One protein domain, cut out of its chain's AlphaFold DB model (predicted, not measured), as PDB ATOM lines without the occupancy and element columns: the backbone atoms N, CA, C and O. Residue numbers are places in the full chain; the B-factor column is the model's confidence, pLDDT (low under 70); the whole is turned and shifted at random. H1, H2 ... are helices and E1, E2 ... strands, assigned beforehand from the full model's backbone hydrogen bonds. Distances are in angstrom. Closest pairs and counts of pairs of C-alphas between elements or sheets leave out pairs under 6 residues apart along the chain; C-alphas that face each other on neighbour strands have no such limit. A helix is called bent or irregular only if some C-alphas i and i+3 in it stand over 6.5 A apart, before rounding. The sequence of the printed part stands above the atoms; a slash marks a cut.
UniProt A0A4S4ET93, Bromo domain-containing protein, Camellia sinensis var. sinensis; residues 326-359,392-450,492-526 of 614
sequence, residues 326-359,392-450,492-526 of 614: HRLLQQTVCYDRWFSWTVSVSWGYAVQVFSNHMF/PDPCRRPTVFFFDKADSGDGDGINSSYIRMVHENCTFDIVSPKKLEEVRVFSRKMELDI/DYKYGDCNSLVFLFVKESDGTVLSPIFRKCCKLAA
ATOM      1  N   HIS A 326     208.919 179.230 177.454       91.31
ATOM      2  CA  HIS A 326     207.586 179.502 176.950       91.31
ATOM      3  C   HIS A 326     206.762 180.379 177.896       91.31
ATOM      4  O   HIS A 326     205.875 181.084 177.419       91.31
ATOM      5  N   ARG A 327     207.029 180.336 179.211       90.69
ATOM      6  CA  ARG A 327     206.290 181.080 180.248       90.69
ATOM      7  C   ARG A 327     206.861 182.475 180.493       90.69
ATOM      8  O   ARG A 327     206.234 183.277 181.178       90.69
ATOM      9  N   LEU A 328     208.032 182.773 179.937       96.25
ATOM     10  CA  LEU A 328     208.730 184.034 180.141       96.25
ATOM     11  C   LEU A 328     207.814 185.246 179.911       96.25
ATOM     12  O   LEU A 328     207.171 185.363 178.870       96.25
ATOM     13  N   LEU A 329     207.773 186.129 180.911       96.56
ATOM     14  CA  LEU A 329     206.944 187.334 181.030       96.56
ATOM     15  C   LEU A 329     205.427 187.143 181.092       96.56
ATOM     16  O   LEU A 329     204.739 188.098 181.453       96.56
ATOM     17  N   GLN A 330     204.892 185.953 180.804       90.94
ATOM     18  CA  GLN A 330     203.447 185.747 180.756       90.94
ATOM     19  C   GLN A 330     202.789 186.099 182.090       90.94
ATOM     20  O   GLN A 330     203.195 185.612 183.153       90.94
ATOM     21  N   GLN A 331     201.765 186.948 182.017       91.25
ATOM     22  CA  GLN A 331     201.076 187.462 183.187       91.25
ATOM     23  C   GLN A 331     200.025 186.470 183.705       91.25
ATOM     24  O   GLN A 331     199.038 186.147 183.048       91.25
ATOM     25  N   THR A 332     200.188 186.036 184.950       86.81
ATOM     26  CA  THR A 332     199.182 185.286 185.706       86.81
ATOM     27  C   THR A 332     198.717 186.104 186.900       86.81
ATOM     28  O   THR A 332     199.538 186.625 187.647       86.81
ATOM     29  N   VAL A 333     197.405 186.183 187.116       85.00
ATOM     30  CA  VAL A 333     196.822 186.852 188.286       85.00
ATOM     31  C   VAL A 333     196.215 185.810 189.219       85.00
ATOM     32  O   VAL A 333     195.502 184.909 188.769       85.00
ATOM     33  N   CYS A 334     196.520 185.952 190.504       83.44
ATOM     34  CA  CYS A 334     196.050 185.121 191.599       83.44
ATOM     35  C   CYS A 334     195.427 185.991 192.690       83.44
ATOM     36  O   CYS A 334     195.885 187.109 192.949       83.44
ATOM     37  N   TYR A 335     194.417 185.455 193.364       78.81
ATOM     38  CA  TYR A 335     193.741 186.124 194.468       78.81
ATOM     39  C   TYR A 335     194.001 185.401 195.778       78.81
ATOM     40  O   TYR A 335     193.675 184.224 195.919       78.81
ATOM     41  N   ASP A 336     194.547 186.125 196.752       75.94
ATOM     42  CA  ASP A 336     194.631 185.637 198.121       75.94
ATOM     43  C   ASP A 336     193.360 186.036 198.874       75.94
ATOM     44  O   ASP A 336     193.041 187.219 199.027       75.94
ATOM     45  N   ARG A 337     192.615 185.038 199.349       67.31
ATOM     46  CA  ARG A 337     191.326 185.261 200.017       67.31
ATOM     47  C   ARG A 337     191.480 185.795 201.441       67.31
ATOM     48  O   ARG A 337     190.602 186.508 201.923       67.31
ATOM     49  N   TRP A 338     192.577 185.479 202.129       65.06
ATOM     50  CA  TRP A 338     192.730 185.773 203.557       65.06
ATOM     51  C   TRP A 338     193.096 187.221 203.842       65.06
ATOM     52  O   TRP A 338     192.536 187.844 204.746       65.06
ATOM     53  N   PHE A 339     194.020 187.752 203.062       72.31
ATOM     54  CA  PHE A 339     194.467 189.131 203.108       72.31
ATOM     55  C   PHE A 339     193.755 189.995 202.069       72.31
ATOM     56  O   PHE A 339     193.941 191.211 202.057       72.31
ATOM     57  N   SER A 340     192.910 189.381 201.228       81.56
ATOM     58  CA  SER A 340     192.271 190.043 200.090       81.56
ATOM     59  C   SER A 340     193.312 190.694 199.181       81.56
ATOM     60  O   SER A 340     193.077 191.782 198.665       81.56
ATOM     61  N   TRP A 341     194.484 190.079 199.027       85.19
ATOM     62  CA  TRP A 341     195.514 190.583 198.128       85.19
ATOM     63  C   TRP A 341     195.258 190.109 196.707       85.19
ATOM     64  O   TRP A 341     194.688 189.044 196.466       85.19
ATOM     65  N   THR A 342     195.748 190.894 195.756       86.62
ATOM     66  CA  THR A 342     195.856 190.453 194.366       86.62
ATOM     67  C   THR A 342     197.325 190.316 194.019       86.62
ATOM     68  O   THR A 342     198.103 191.238 194.258       86.62
ATOM     69  N   VAL A 343     197.714 189.174 193.467       90.25
ATOM     70  CA  VAL A 343     199.094 188.876 193.083       90.25
ATOM     71  C   VAL A 343     199.153 188.732 191.570       90.25
ATOM     72  O   VAL A 343     198.484 187.878 191.005       90.25
ATOM     73  N   SER A 344     199.953 189.563 190.910       94.12
ATOM     74  CA  SER A 344     200.239 189.464 189.478       94.12
ATOM     75  C   SER A 344     201.661 188.957 189.289       94.12
ATOM     76  O   SER A 344     202.610 189.615 189.706       94.12
ATOM     77  N   VAL A 345     201.811 187.797 188.668       94.06
ATOM     78  CA  VAL A 345     203.083 187.134 188.383       94.06
ATOM     79  C   VAL A 345     203.390 187.284 186.899       94.06
ATOM     80  O   VAL A 345     202.669 186.740 186.071       94.06
ATOM     81  N   SER A 346     204.474 187.979 186.571       96.56
ATOM     82  CA  SER A 346     205.133 187.942 185.265       96.56
ATOM     83  C   SER A 346     206.351 187.032 185.399       96.56
ATOM     84  O   SER A 346     207.372 187.406 185.990       96.56
ATOM     85  N   TRP A 347     206.202 185.782 184.961       95.06
ATOM     86  CA  TRP A 347     207.164 184.732 185.291       95.06
ATOM     87  C   TRP A 347     208.552 185.026 184.703       95.06
ATOM     88  O   TRP A 347     208.684 185.428 183.547       95.06
ATOM     89  N   GLY A 348     209.596 184.833 185.513       95.88
ATOM     90  CA  GLY A 348     210.978 185.134 185.126       95.88
ATOM     91  C   GLY A 348     211.329 186.626 185.144       95.88
ATOM     92  O   GLY A 348     212.454 186.984 184.809       95.88
ATOM     93  N   TYR A 349     210.398 187.501 185.552       98.12
ATOM     94  CA  TYR A 349     210.628 188.945 185.615       98.12
ATOM     95  C   TYR A 349     210.219 189.589 186.936       98.12
ATOM     96  O   TYR A 349     211.088 190.064 187.671       98.12
ATOM     97  N   ALA A 350     208.925 189.622 187.261       97.81
ATOM     98  CA  ALA A 350     208.449 190.338 188.439       97.81
ATOM     99  C   ALA A 350     207.124 189.805 188.995       97.81
ATOM    100  O   ALA A 350     206.258 189.339 188.258       97.81
ATOM    101  N   VAL A 351     206.940 189.954 190.305       95.88
ATOM    102  CA  VAL A 351     205.678 189.724 191.011       95.88
ATOM    103  C   VAL A 351     205.206 191.034 191.630       95.88
ATOM    104  O   VAL A 351     205.946 191.686 192.365       95.88
ATOM    105  N   GLN A 352     203.962 191.415 191.355       94.81
ATOM    106  CA  GLN A 352     203.293 192.566 191.952       94.81
ATOM    107  C   GLN A 352     202.254 192.086 192.964       94.81
ATOM    108  O   GLN A 352     201.340 191.350 192.605       94.81
ATOM    109  N   VAL A 353     202.362 192.539 194.212       92.56
ATOM    110  CA  VAL A 353     201.392 192.246 195.274       92.56
ATOM    111  C   VAL A 353     200.625 193.516 195.625       92.56
ATOM    112  O   VAL A 353     201.169 194.461 196.209       92.56
ATOM    113  N   PHE A 354     199.352 193.543 195.248       90.56
ATOM    114  CA  PHE A 354     198.392 194.586 195.588       90.56
ATOM    115  C   PHE A 354     197.781 194.271 196.952       90.56
ATOM    116  O   PHE A 354     197.298 193.164 197.178       90.56
ATOM    117  N   SER A 355     197.753 195.253 197.855       87.06
ATOM    118  CA  SER A 355     197.242 195.099 199.226       87.06
ATOM    119  C   SER A 355     195.715 194.985 199.328       87.06
ATOM    120  O   SER A 355     195.168 195.033 200.425       87.06
ATOM    121  N   ASN A 356     195.014 194.902 198.200       86.31
ATOM    122  CA  ASN A 356     193.564 194.854 198.122       86.31
ATOM    123  C   ASN A 356     193.115 194.013 196.923       86.31
ATOM    124  O   ASN A 356     193.887 193.730 196.001       86.31
ATOM    125  N   HIS A 357     191.834 193.648 196.936       86.56
ATOM    126  CA  HIS A 357     191.207 192.948 195.833       86.56
ATOM    127  C   HIS A 357     191.113 193.904 194.642       86.56
ATOM    128  O   HIS A 357     190.583 195.011 194.770       86.56
ATOM    129  N   MET A 358     191.669 193.488 193.510       87.75
ATOM    130  CA  MET A 358     191.683 194.228 192.255       87.75
ATOM    131  C   MET A 358     190.869 193.459 191.222       87.75
ATOM    132  O   MET A 358     191.025 192.246 191.075       87.75
ATOM    133  N   PHE A 359     190.040 194.150 190.446       90.81
ATOM    134  CA  PHE A 359     189.362 193.497 189.333       90.81
ATOM    135  C   PHE A 359     190.385 193.057 188.285       90.81
ATOM    136  O   PHE A 359     191.308 193.802 187.959       90.81
ATOM    137  N   PRO A 392     200.989 208.221 191.422       88.44
ATOM    138  CA  PRO A 392     202.097 209.137 191.712       88.44
ATOM    139  C   PRO A 392     202.741 208.875 193.079       88.44
ATOM    140  O   PRO A 392     203.962 208.926 193.194       88.44
ATOM    141  N   ASP A 393     201.935 208.534 194.086       90.31
ATOM    142  CA  ASP A 393     202.404 208.127 195.416       90.31
ATOM    143  C   ASP A 393     202.963 206.687 195.391       90.31
ATOM    144  O   ASP A 393     202.183 205.759 195.135       90.31
ATOM    145  N   PRO A 394     204.266 206.474 195.676       89.19
ATOM    146  CA  PRO A 394     204.877 205.146 195.754       89.19
ATOM    147  C   PRO A 394     204.264 204.231 196.822       89.19
ATOM    148  O   PRO A 394     204.288 203.008 196.673       89.19
ATOM    149  N   CYS A 395     203.687 204.793 197.884       88.19
ATOM    150  CA  CYS A 395     203.104 204.020 198.977       88.19
ATOM    151  C   CYS A 395     201.775 203.362 198.604       88.19
ATOM    152  O   CYS A 395     201.408 202.356 199.204       88.19
ATOM    153  N   ARG A 396     201.095 203.885 197.579       88.12
ATOM    154  CA  ARG A 396     199.840 203.339 197.037       88.12
ATOM    155  C   ARG A 396     200.045 202.394 195.851       88.12
ATOM    156  O   ARG A 396     199.071 201.895 195.296       88.12
ATOM    157  N   ARG A 397     201.294 202.163 195.441       91.12
ATOM    158  CA  ARG A 397     201.642 201.196 194.392       91.12
ATOM    159  C   ARG A 397     201.687 199.777 194.966       91.12
ATOM    160  O   ARG A 397     201.994 199.624 196.152       91.12
ATOM    161  N   PRO A 398     201.441 198.742 194.139       92.56
ATOM    162  CA  PRO A 398     201.706 197.368 194.548       92.56
ATOM    163  C   PRO A 398     203.171 197.200 194.952       92.56
ATOM    164  O   PRO A 398     204.059 197.875 194.426       92.56
ATOM    165  N   THR A 399     203.423 196.279 195.874       91.75
ATOM    166  CA  THR A 399     204.795 195.903 196.231       91.75
ATOM    167  C   THR A 399     205.356 195.022 195.127       91.75
ATOM    168  O   THR A 399     204.686 194.081 194.706       91.75
ATOM    169  N   VAL A 400     206.553 195.343 194.637       95.38
ATOM    170  CA  VAL A 400     207.174 194.652 193.502       95.38
ATOM    171  C   VAL A 400     208.364 193.821 193.973       95.38
ATOM    172  O   VAL A 400     209.265 194.334 194.638       95.38
ATOM    173  N   PHE A 401     208.374 192.553 193.575       94.81
ATOM    174  CA  PHE A 401     209.462 191.601 193.771       94.81
ATOM    175  C   PHE A 401     210.030 191.251 192.403       94.81
ATOM    176  O   PHE A 401     209.276 190.898 191.501       94.81
ATOM    177  N   PHE A 402     211.340 191.360 192.231       97.75
ATOM    178  CA  PHE A 402     212.008 191.075 190.964       97.75
ATOM    179  C   PHE A 402     212.604 189.677 190.984       97.75
ATOM    180  O   PHE A 402     213.052 189.212 192.030       97.75
ATOM    181  N   PHE A 403     212.607 189.023 189.826       97.56
ATOM    182  CA  PHE A 403     213.175 187.696 189.644       97.56
ATOM    183  C   PHE A 403     214.616 187.634 190.162       97.56
ATOM    184  O   PHE A 403     215.452 188.466 189.807       97.56
ATOM    185  N   ASP A 404     214.888 186.643 191.004       95.81
ATOM    186  CA  ASP A 404     216.205 186.367 191.576       95.81
ATOM    187  C   ASP A 404     216.819 185.127 190.924       95.81
ATOM    188  O   ASP A 404     217.911 185.193 190.367       95.81
ATOM    189  N   LYS A 405     216.098 184.002 190.931       95.06
ATOM    190  CA  LYS A 405     216.535 182.758 190.283       95.06
ATOM    191  C   LYS A 405     215.380 181.787 190.071       95.06
ATOM    192  O   LYS A 405     214.322 181.903 190.694       95.06
ATOM    193  N   ALA A 406     215.610 180.798 189.216       93.25
ATOM    194  CA  ALA A 406     214.744 179.642 189.059       93.25
ATOM    195  C   ALA A 406     215.570 178.363 188.971       93.25
ATOM    196  O   ALA A 406     216.621 178.338 188.336       93.25
ATOM    197  N   ASP A 407     215.037 177.303 189.565       87.50
ATOM    198  CA  ASP A 407     215.623 175.974 189.586       87.50
ATOM    199  C   ASP A 407     214.569 174.952 189.131       87.50
ATOM    200  O   ASP A 407     213.387 175.036 189.490       87.50
ATOM    201  N   SER A 408     215.000 173.964 188.343       81.88
ATOM    202  CA  SER A 408     214.180 172.778 188.066       81.88
ATOM    203  C   SER A 408     214.133 171.921 189.333       81.88
ATOM    204  O   SER A 408     215.175 171.524 189.851       81.88
ATOM    205  N   GLY A 409     212.935 171.700 189.870       67.62
ATOM    206  CA  GLY A 409     212.698 170.823 191.015       67.62
ATOM    207  C   GLY A 409     212.601 169.349 190.608       67.62
ATOM    208  O   GLY A 409     212.912 168.982 189.478       67.62
ATOM    209  N   ASP A 410     212.142 168.498 191.528       64.88
ATOM    210  CA  ASP A 410     211.905 167.081 191.229       64.88
ATOM    211  C   ASP A 410     210.776 166.916 190.189       64.88
ATOM    212  O   ASP A 410     209.669 167.442 190.349       64.88
ATOM    213  N   GLY A 411     211.047 166.160 189.118       70.75
ATOM    214  CA  GLY A 411     210.121 165.967 187.995       70.75
ATOM    215  C   GLY A 411     210.012 167.198 187.082       70.75
ATOM    216  O   GLY A 411     211.013 167.844 186.794       70.75
ATOM    217  N   ASP A 412     208.794 167.527 186.633       71.06
ATOM    218  CA  ASP A 412     208.508 168.702 185.779       71.06
ATOM    219  C   ASP A 412     208.226 169.988 186.592       71.06
ATOM    220  O   ASP A 412     207.650 170.952 186.080       71.06
ATOM    221  N   GLY A 413     208.542 169.995 187.890       81.75
ATOM    222  CA  GLY A 413     208.328 171.141 188.774       81.75
ATOM    223  C   GLY A 413     209.392 172.221 188.589       81.75
ATOM    224  O   GLY A 413     210.569 171.927 188.413       81.75
ATOM    225  N   ILE A 414     208.996 173.486 188.679       83.88
ATOM    226  CA  ILE A 414     209.880 174.650 188.612       83.88
ATOM    227  C   ILE A 414     209.638 175.513 189.841       83.88
ATOM    228  O   ILE A 414     208.512 175.951 190.087       83.88
ATOM    229  N   ASN A 415     210.717 175.784 190.568       86.56
ATOM    230  CA  ASN A 415     210.748 176.711 191.689       86.56
ATOM    231  C   ASN A 415     211.427 178.001 191.251       86.56
ATOM    232  O   ASN A 415     212.549 177.966 190.761       86.56
ATOM    233  N   SER A 416     210.779 179.142 191.456       88.25
ATOM    234  CA  SER A 416     211.378 180.455 191.191       88.25
ATOM    235  C   SER A 416     211.236 181.372 192.397       88.25
ATOM    236  O   SER A 416     210.212 181.335 193.076       88.25
ATOM    237  N   SER A 417     212.264 182.169 192.681       90.81
ATOM    238  CA  SER A 417     212.283 183.159 193.761       90.81
ATOM    239  C   SER A 417     212.328 184.575 193.203       90.81
ATOM    240  O   SER A 417     212.952 184.853 192.176       90.81
ATOM    241  N   TYR A 418     211.653 185.478 193.904       92.88
ATOM    242  CA  TYR A 418     211.546 186.889 193.574       92.88
ATOM    243  C   TYR A 418     211.817 187.684 194.841       92.88
ATOM    244  O   TYR A 418     211.162 187.461 195.859       92.88
ATOM    245  N   ILE A 419     212.765 188.612 194.782       92.31
ATOM    246  CA  ILE A 419     213.211 189.382 195.942       92.31
ATOM    247  C   ILE A 419     212.826 190.846 195.812       92.31
ATOM    248  O   ILE A 419     212.753 191.419 194.719       92.31
ATOM    249  N   ARG A 420     212.607 191.484 196.955       89.19
ATOM    250  CA  ARG A 420     212.347 192.913 196.998       89.19
ATOM    251  C   ARG A 420     213.649 193.695 196.834       89.19
ATOM    252  O   ARG A 420     214.495 193.735 197.718       89.19
ATOM    253  N   MET A 421     213.810 194.348 195.684       87.69
ATOM    254  CA  MET A 421     215.019 195.131 195.377       87.69
ATOM    255  C   MET A 421     214.842 196.639 195.606       87.69
ATOM    256  O   MET A 421     215.825 197.371 195.709       87.69
ATOM    257  N   VAL A 422     213.596 197.114 195.686       84.19
ATOM    258  CA  VAL A 422     213.256 198.531 195.870       84.19
ATOM    259  C   VAL A 422     212.449 198.692 197.152       84.19
ATOM    260  O   VAL A 422     211.432 198.027 197.353       84.19
ATOM    261  N   HIS A 423     212.917 199.591 198.015       82.62
ATOM    262  CA  HIS A 423     212.330 199.850 199.323       82.62
ATOM    263  C   HIS A 423     211.795 201.277 199.365       82.62
ATOM    264  O   HIS A 423     212.560 202.240 199.318       82.62
ATOM    265  N   GLU A 424     210.474 201.422 199.451       82.81
ATOM    266  CA  GLU A 424     209.855 202.721 199.692       82.81
ATOM    267  C   GLU A 424     209.765 203.009 201.192       82.81
ATOM    268  O   GLU A 424     209.382 202.142 201.982       82.81
ATOM    269  N   ASN A 425     210.058 204.252 201.577       82.94
ATOM    270  CA  ASN A 425     209.851 204.724 202.940       82.94
ATOM    271  C   ASN A 425     208.373 205.091 203.140       82.94
ATOM    272  O   ASN A 425     207.974 206.240 202.951       82.94
ATOM    273  N   CYS A 426     207.560 204.088 203.453       83.81
ATOM    274  CA  CYS A 426     206.128 204.233 203.688       83.81
ATOM    275  C   CYS A 426     205.785 203.801 205.114       83.81
ATOM    276  O   CYS A 426     206.447 202.945 205.692       83.81
ATOM    277  N   THR A 427     204.721 204.361 205.681       78.06
ATOM    278  CA  THR A 427     204.110 203.809 206.890       78.06
ATOM    279  C   THR A 427     203.126 202.724 206.472       78.06
ATOM    280  O   THR A 427     202.249 202.953 205.642       78.06
ATOM    281  N   PHE A 428     203.291 201.520 207.008       72.50
ATOM    282  CA  PHE A 428     202.438 200.385 206.675       72.50
ATOM    283  C   PHE A 428     201.997 199.639 207.930       72.50
ATOM    284  O   PHE A 428     202.694 199.613 208.946       72.50
ATOM    285  N   ASP A 429     200.805 199.059 207.850       66.44
ATOM    286  CA  ASP A 429     200.219 198.261 208.912       66.44
ATOM    287  C   ASP A 429     200.854 196.864 208.986       66.44
ATOM    288  O   ASP A 429     201.762 196.499 208.233       66.44
ATOM    289  N   ILE A 430     200.399 196.065 209.955       60.91
ATOM    290  CA  ILE A 430     200.985 194.745 210.195       60.91
ATOM    291  C   ILE A 430     200.799 193.807 208.994       60.91
ATOM    292  O   ILE A 430     201.634 192.930 208.810       60.91
ATOM    293  N   VAL A 431     199.759 194.032 208.189       68.56
ATOM    294  CA  VAL A 431     199.284 193.161 207.107       68.56
ATOM    295  C   VAL A 431     199.714 193.695 205.732       68.56
ATOM    296  O   VAL A 431     199.146 193.343 204.705       68.56
ATOM    297  N   SER A 432     200.704 194.584 205.675       77.19
ATOM    298  CA  SER A 432     201.145 195.135 204.398       77.19
ATOM    299  C   SER A 432     202.073 194.170 203.650       77.19
ATOM    300  O   SER A 432     203.076 193.735 204.227       77.19
ATOM    301  N   PRO A 433     201.859 193.950 202.336       79.00
ATOM    302  CA  PRO A 433     202.812 193.237 201.481       79.00
ATOM    303  C   PRO A 433     204.223 193.843 201.476       79.00
ATOM    304  O   PRO A 433     205.183 193.178 201.100       79.00
ATOM    305  N   LYS A 434     204.379 195.101 201.911       81.50
ATOM    306  CA  LYS A 434     205.672 195.796 201.994       81.50
ATOM    307  C   LYS A 434     206.607 195.250 203.082       81.50
ATOM    308  O   LYS A 434     207.743 195.709 203.154       81.50
ATOM    309  N   LYS A 435     206.154 194.320 203.929       78.94
ATOM    310  CA  LYS A 435     207.002 193.602 204.898       78.94
ATOM    311  C   LYS A 435     207.638 192.331 204.347       78.94
ATOM    312  O   LYS A 435     208.530 191.771 204.985       78.94
ATOM    313  N   LEU A 436     207.126 191.854 203.218       81.94
ATOM    314  CA  LEU A 436     207.629 190.654 202.582       81.94
ATOM    315  C   LEU A 436     208.959 190.986 201.909       81.94
ATOM    316  O   LEU A 436     209.108 192.052 201.304       81.94
ATOM    317  N   GLU A 437     209.899 190.057 202.001       83.19
ATOM    318  CA  GLU A 437     211.229 190.188 201.396       83.19
ATOM    319  C   GLU A 437     211.366 189.312 200.150       83.19
ATOM    320  O   GLU A 437     212.059 189.665 199.194       83.19
ATOM    321  N   GLU A 438     210.666 188.178 200.144       85.62
ATOM    322  CA  GLU A 438     210.755 187.163 199.103       85.62
ATOM    323  C   GLU A 438     209.374 186.572 198.803       85.62
ATOM    324  O   GLU A 438     208.603 186.251 199.715       85.62
ATOM    325  N   VAL A 439     209.104 186.376 197.515       83.31
ATOM    326  CA  VAL A 439     208.008 185.557 197.000       83.31
ATOM    327  C   VAL A 439     208.607 184.379 196.244       83.31
ATOM    328  O   VAL A 439     209.491 184.557 195.407       83.31
ATOM    329  N   ARG A 440     208.113 183.173 196.501       85.06
ATOM    330  CA  ARG A 440     208.442 181.972 195.733       85.06
ATOM    331  C   ARG A 440     207.238 181.522 194.942       85.06
ATOM    332  O   ARG A 440     206.129 181.478 195.465       85.06
ATOM    333  N   VAL A 441     207.482 181.156 193.697       83.31
ATOM    334  CA  VAL A 441     206.475 180.710 192.745       83.31
ATOM    335  C   VAL A 441     206.840 179.293 192.320       83.31
ATOM    336  O   VAL A 441     207.898 179.079 191.720       83.31
ATOM    337  N   PHE A 442     205.961 178.340 192.623       84.69
ATOM    338  CA  PHE A 442     206.026 176.980 192.097       84.69
ATOM    339  C   PHE A 442     205.092 176.854 190.895       84.69
ATOM    340  O   PHE A 442     203.922 177.244 190.946       84.69
ATOM    341  N   SER A 443     205.601 176.257 189.826       80.75
ATOM    342  CA  SER A 443     204.849 175.972 188.604       80.75
ATOM    343  C   SER A 443     205.292 174.638 188.013       80.75
ATOM    344  O   SER A 443     206.338 174.111 188.376       80.75
ATOM    345  N   ARG A 444     204.498 174.070 187.105       82.56
ATOM    346  CA  ARG A 444     204.996 173.014 186.213       82.56
ATOM    347  C   ARG A 444     205.581 173.655 184.966       82.56
ATOM    348  O   ARG A 444     205.029 174.656 184.496       82.56
ATOM    349  N   LYS A 445     206.642 173.060 184.424       82.75
ATOM    350  CA  LYS A 445     207.241 173.501 183.167       82.75
ATOM    351  C   LYS A 445     206.178 173.621 182.083       82.75
ATOM    352  O   LYS A 445     205.359 172.716 181.907       82.75
ATOM    353  N   MET A 446     206.158 174.754 181.389       82.62
ATOM    354  CA  MET A 446     205.158 174.988 180.365       82.62
ATOM    355  C   MET A 446     205.594 174.385 179.030       82.62
ATOM    356  O   MET A 446     206.359 174.964 178.258       82.62
ATOM    357  N   GLU A 447     205.039 173.218 178.730       78.00
ATOM    358  CA  GLU A 447     205.149 172.601 177.414       78.00
ATOM    359  C   GLU A 447     203.896 172.943 176.604       78.00
ATOM    360  O   GLU A 447     202.803 172.438 176.850       78.00
ATOM    361  N   LEU A 448     204.045 173.856 175.648       71.62
ATOM    362  CA  LEU A 448     202.965 174.232 174.743       71.62
ATOM    363  C   LEU A 448     202.786 173.098 173.713       71.62
ATOM    364  O   LEU A 448     203.734 172.787 172.997       71.62
ATOM    365  N   ASP A 449     201.619 172.459 173.577       61.59
ATOM    366  CA  ASP A 449     201.360 171.549 172.439       61.59
ATOM    367  C   ASP A 449     200.940 172.361 171.194       61.59
ATOM    368  O   ASP A 449     200.248 173.376 171.294       61.59
ATOM    369  N   ILE A 450     201.333 171.914 169.994       55.50
ATOM    370  CA  ILE A 450     200.977 172.521 168.695       55.50
ATOM    371  C   ILE A 450     199.449 172.679 168.573       55.50
ATOM    372  O   ILE A 450     198.962 173.661 168.015       55.50
ATOM    373  N   ASP A 492     203.938 175.652 205.085       27.64
ATOM    374  CA  ASP A 492     203.634 175.838 203.664       27.64
ATOM    375  C   ASP A 492     202.218 176.417 203.470       27.64
ATOM    376  O   ASP A 492     201.235 175.821 203.914       27.64
ATOM    377  N   TYR A 493     202.083 177.540 202.755       31.95
ATOM    378  CA  TYR A 493     200.781 178.082 202.341       31.95
ATOM    379  C   TYR A 493     200.506 177.738 200.871       31.95
ATOM    380  O   TYR A 493     201.288 178.073 199.990       31.95
ATOM    381  N   LYS A 494     199.381 177.063 200.599       34.16
ATOM    382  CA  LYS A 494     198.928 176.677 199.249       34.16
ATOM    383  C   LYS A 494     197.474 177.097 199.009       34.16
ATOM    384  O   LYS A 494     196.625 176.223 198.901       34.16
ATOM    385  N   TYR A 495     197.152 178.388 198.951       35.22
ATOM    386  CA  TYR A 495     195.787 178.807 198.594       35.22
ATOM    387  C   TYR A 495     195.775 180.106 197.786       35.22
ATOM    388  O   TYR A 495     196.331 181.116 198.206       35.22
ATOM    389  N   GLY A 496     195.123 180.053 196.627       36.09
ATOM    390  CA  GLY A 496     194.791 181.196 195.785       36.09
ATOM    391  C   GLY A 496     194.083 180.732 194.515       36.09
ATOM    392  O   GLY A 496     194.520 179.767 193.886       36.09
ATOM    393  N   ASP A 497     193.000 181.412 194.137       45.66
ATOM    394  CA  ASP A 497     192.384 181.211 192.826       45.66
ATOM    395  C   ASP A 497     193.229 181.932 191.796       45.66
ATOM    396  O   ASP A 497     193.314 183.164 191.786       45.66
ATOM    397  N   CYS A 498     193.878 181.153 190.947       44.09
ATOM    398  CA  CYS A 498     194.697 181.663 189.870       44.09
ATOM    399  C   CYS A 498     194.045 181.338 188.530       44.09
ATOM    400  O   CYS A 498     193.494 180.255 188.331       44.09
ATOM    401  N   ASN A 499     194.220 182.230 187.559       44.97
ATOM    402  CA  ASN A 499     193.847 181.937 186.173       44.97
ATOM    403  C   ASN A 499     194.755 180.864 185.524       44.97
ATOM    404  O   ASN A 499     194.490 180.432 184.405       44.97
ATOM    405  N   SER A 500     195.830 180.435 186.201       41.38
ATOM    406  CA  SER A 500     196.707 179.325 185.805       41.38
ATOM    407  C   SER A 500     197.286 178.611 187.047       41.38
ATOM    408  O   SER A 500     197.358 179.205 188.118       41.38
ATOM    409  N   LEU A 501     197.677 177.329 186.953       39.25
ATOM    410  CA  LEU A 501     198.199 176.556 188.101       39.25
ATOM    411  C   LEU A 501     199.548 177.116 188.601       39.25
ATOM    412  O   LEU A 501     200.604 176.787 188.056       39.25
ATOM    413  N   VAL A 502     199.506 177.931 189.659       35.53
ATOM    414  CA  VAL A 502     200.667 178.546 190.314       35.53
ATOM    415  C   VAL A 502     200.493 178.476 191.833       35.53
ATOM    416  O   VAL A 502     199.428 178.810 192.342       35.53
ATOM    417  N   PHE A 503     201.532 178.060 192.565       39.50
ATOM    418  CA  PHE A 503     201.537 178.078 194.037       39.50
ATOM    419  C   PHE A 503     202.535 179.118 194.552       39.50
ATOM    420  O   PHE A 503     203.629 179.248 193.999       39.50
ATOM    421  N   LEU A 504     202.164 179.846 195.608       36.66
ATOM    422  CA  LEU A 504     202.917 180.985 196.137       36.66
ATOM    423  C   LEU A 504     203.346 180.749 197.588       36.66
ATOM    424  O   LEU A 504     202.513 180.426 198.426       36.66
ATOM    425  N   PHE A 505     204.623 180.993 197.890       42.56
ATOM    426  CA  PHE A 505     205.164 180.993 199.255       42.56
ATOM    427  C   PHE A 505     205.840 182.328 199.556       42.56
ATOM    428  O   PHE A 505     206.386 182.966 198.659       42.56
ATOM    429  N   VAL A 506     205.812 182.764 200.814       41.44
ATOM    430  CA  VAL A 506     206.205 184.125 201.202       41.44
ATOM    431  C   VAL A 506     207.070 184.101 202.463       41.44
ATOM    432  O   VAL A 506     206.765 183.363 203.399       41.44
ATOM    433  N   LYS A 507     208.129 184.924 202.503       36.66
ATOM    434  CA  LYS A 507     209.039 185.061 203.656       36.66
ATOM    435  C   LYS A 507     209.085 186.501 204.197       36.66
ATOM    436  O   LYS A 507     209.235 187.448 203.420       36.66
ATOM    437  N   GLU A 508     208.997 186.656 205.525       38.72
ATOM    438  CA  GLU A 508     209.064 187.943 206.252       38.72
ATOM    439  C   GLU A 508     210.461 188.245 206.840       38.72
ATOM    440  O   GLU A 508     211.284 187.347 207.050       38.72
ATOM    441  N   SER A 509     210.723 189.531 207.108       34.56
ATOM    442  CA  SER A 509     212.032 190.098 207.484       34.56
ATOM    443  C   SER A 509     212.551 189.736 208.881       34.56
ATOM    444  O   SER A 509     213.758 189.799 209.111       34.56
ATOM    445  N   ASP A 510     211.690 189.330 209.814       37.41
ATOM    446  CA  ASP A 510     212.082 188.986 211.189       37.41
ATOM    447  C   ASP A 510     212.314 187.475 211.409       37.41
ATOM    448  O   ASP A 510     212.640 187.045 212.516       37.41
ATOM    449  N   GLY A 511     212.187 186.664 210.351       33.94
ATOM    450  CA  GLY A 511     212.315 185.207 210.428       33.94
ATOM    451  C   GLY A 511     211.176 184.517 211.188       33.94
ATOM    452  O   GLY A 511     211.229 183.303 211.386       33.94
ATOM    453  N   THR A 512     210.141 185.254 211.602       31.92
ATOM    454  CA  THR A 512     208.981 184.714 212.313       31.92
ATOM    455  C   THR A 512     207.875 184.388 211.317       31.92
ATOM    456  O   THR A 512     207.218 185.268 210.773       31.92
ATOM    457  N   VAL A 513     207.600 183.101 211.102       33.00
ATOM    458  CA  VAL A 513     206.368 182.664 210.429       33.00
ATOM    459  C   VAL A 513     205.236 182.750 211.453       33.00
ATOM    460  O   VAL A 513     204.982 181.805 212.197       33.00
ATOM    461  N   LEU A 514     204.571 183.901 211.556       33.94
ATOM    462  CA  LEU A 514     203.392 184.044 212.411       33.94
ATOM    463  C   LEU A 514     202.180 184.468 211.596       33.94
ATOM    464  O   LEU A 514     201.965 185.641 211.311       33.94
ATOM    465  N   SER A 515     201.321 183.492 211.307       36.28
ATOM    466  CA  SER A 515     200.008 183.763 210.738       36.28
ATOM    467  C   SER A 515     199.118 184.468 211.777       36.28
ATOM    468  O   SER A 515     198.901 183.959 212.887       36.28
ATOM    469  N   PRO A 516     198.530 185.631 211.442       33.28
ATOM    470  CA  PRO A 516     197.490 186.261 212.256       33.28
ATOM    471  C   PRO A 516     196.270 185.344 212.470       33.28
ATOM    472  O   PRO A 516     195.514 185.530 213.430       33.28
ATOM    473  N   ILE A 517     196.099 184.329 211.610       35.19
ATOM    474  CA  ILE A 517     195.031 183.323 211.646       35.19
ATOM    475  C   ILE A 517     195.172 182.424 212.879       35.19
ATOM    476  O   ILE A 517     194.164 182.152 213.528       35.19
ATOM    477  N   PHE A 518     196.391 182.061 213.294       33.84
ATOM    478  CA  PHE A 518     196.600 181.259 214.506       33.84
ATOM    479  C   PHE A 518     196.139 182.015 215.766       33.84
ATOM    480  O   PHE A 518     195.453 181.467 216.626       33.84
ATOM    481  N   ARG A 519     196.391 183.332 215.839       34.25
ATOM    482  CA  ARG A 519     195.882 184.179 216.937       34.25
ATOM    483  C   ARG A 519     194.365 184.386 216.893       34.25
ATOM    484  O   ARG A 519     193.759 184.560 217.951       34.25
ATOM    485  N   LYS A 520     193.745 184.392 215.707       33.09
ATOM    486  CA  LYS A 520     192.294 184.595 215.535       33.09
ATOM    487  C   LYS A 520     191.493 183.310 215.787       33.09
ATOM    488  O   LYS A 520     190.484 183.375 216.484       33.09
ATOM    489  N   CYS A 521     191.976 182.159 215.315       32.59
ATOM    490  CA  CYS A 521     191.374 180.845 215.568       32.59
ATOM    491  C   CYS A 521     191.475 180.454 217.047       32.59
ATOM    492  O   CYS A 521     190.464 180.089 217.646       32.59
ATOM    493  N   CYS A 522     192.632 180.666 217.687       32.75
ATOM    494  CA  CYS A 522     192.773 180.457 219.131       32.75
ATOM    495  C   CYS A 522     191.879 181.398 219.958       32.75
ATOM    496  O   CYS A 522     191.397 181.008 221.017       32.75
ATOM    497  N   LYS A 523     191.592 182.618 219.476       33.84
ATOM    498  CA  LYS A 523     190.639 183.533 220.130       33.84
ATOM    499  C   LYS A 523     189.178 183.098 219.982       33.84
ATOM    500  O   LYS A 523     188.421 183.269 220.930       33.84
ATOM    501  N   LEU A 524     188.781 182.553 218.829       33.09
ATOM    502  CA  LEU A 524     187.420 182.059 218.574       33.09
ATOM    503  C   LEU A 524     187.119 180.771 219.355       33.09
ATOM    504  O   LEU A 524     186.081 180.692 220.010       33.09
ATOM    505  N   ALA A 525     188.057 179.821 219.382       34.84
ATOM    506  CA  ALA A 525     187.954 178.602 220.191       34.84
ATOM    507  C   ALA A 525     187.976 178.882 221.710       34.84
ATOM    508  O   ALA A 525     187.468 178.095 222.505       34.84
ATOM    509  N   ALA A 526     188.527 180.025 222.126       35.53
ATOM    510  CA  ALA A 526     188.556 180.466 223.519       35.53
ATOM    511  C   ALA A 526     187.331 181.300 223.948       35.53
ATOM    512  O   ALA A 526     187.310 181.795 225.078       35.53
TER     513      ALA A 526
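Overview. This is residues 326 to 359, 392 to 450 and 492 to 526 of the 614 residues of the protein "Bromo domain-containing protein" of Camellia sinensis var. sinensis (UniProt A0A4S4ET93). What shape does the backbone make? One sheet of seven strands curls into a partly closed barrel, E1 E2 E3 facing E5 E6 E7 with E4 as the hinge, and on its open side residues 497 to 498 pair with residues 334 to 335 of E1. Beyond one end, residues 518 to 526, of which 518 to 525 belong to H1, stick out. What is it made of? The printed part has 128 residues, with seven named strands and then one named helix; the sheet's order is E1 - E2 - E3 - E4 - E5 - E6 - E7, all antiparallel, and the class is mostly strand, though under half of the residues are in named elements. How compact is it? It is compact, with a radius of gyration of the C-alphas of 15.6 A and spans of 54 by 41 by 30 A.

Along the chain. Where are the first strands? E1, residues 331 to 336, begins with C-alpha 331 at (201.076, 187.462, 183.187) and is 16.4 A long. E2 is residues 341 to 346, and E3 is residues 350 to 354. Which elements follow? E4, residues 399 to 408, is 26.3 A long and bends by 55 degrees at residue 404; E5 is residues 413 to 419, 20.2 A. E6, residues 436 to 444, is 24.2 A long; E7 is residues 503 to 508. H1, residues 516 to 525, is 14.6 A long and ends with C-alpha 525 at (187.954, 178.602, 220.191).

Arrangement. How are the strands paired? E1 E2 E3 and E4 E5 E6 are meanders, each strand the antiparallel neighbour of the one before: N 334 and O 343 are 2.8 A apart between E1 and E2, N 344 and O 352 2.8 A between E2 and E3, N 407 and O 415 2.8 A between E4 and E5, and N 416 and O 441 2.9 A between E5 and E6. E3 and E4 are antiparallel neighbours with N 351 and O 401 within hydrogen-bond range at 2.8 A, and E6 and E7 are antiparallel neighbours with N 440 and O 505 within hydrogen-bond range at 2.8 A. How is the sheet bent? It is a folded sheet, bent back on itself into two leaves that face each other, and the closest C-alphas of E3 and E5 are those of Ala 350 and Tyr 418, 6.9 A. Where is H1? It is not on the sheet, and every O i to N i+4 pair in it is within hydrogen-bond range.

Size, cuts and confidence. How far does it reach? The two C-alphas farthest apart, those of Ile 450 and Ala 526, are 56.8 A apart. Where is it cut? Residues 360 to 391 and 451 to 491 are not printed, with C-alpha gaps of 20.3 A and 35.2 A. Which link is long? The link E5 to E6 is long, with 16 residues. Where is confidence low? The mean pLDDT of the printed part is 71.5, and residues 492 to 526 are among those under 70.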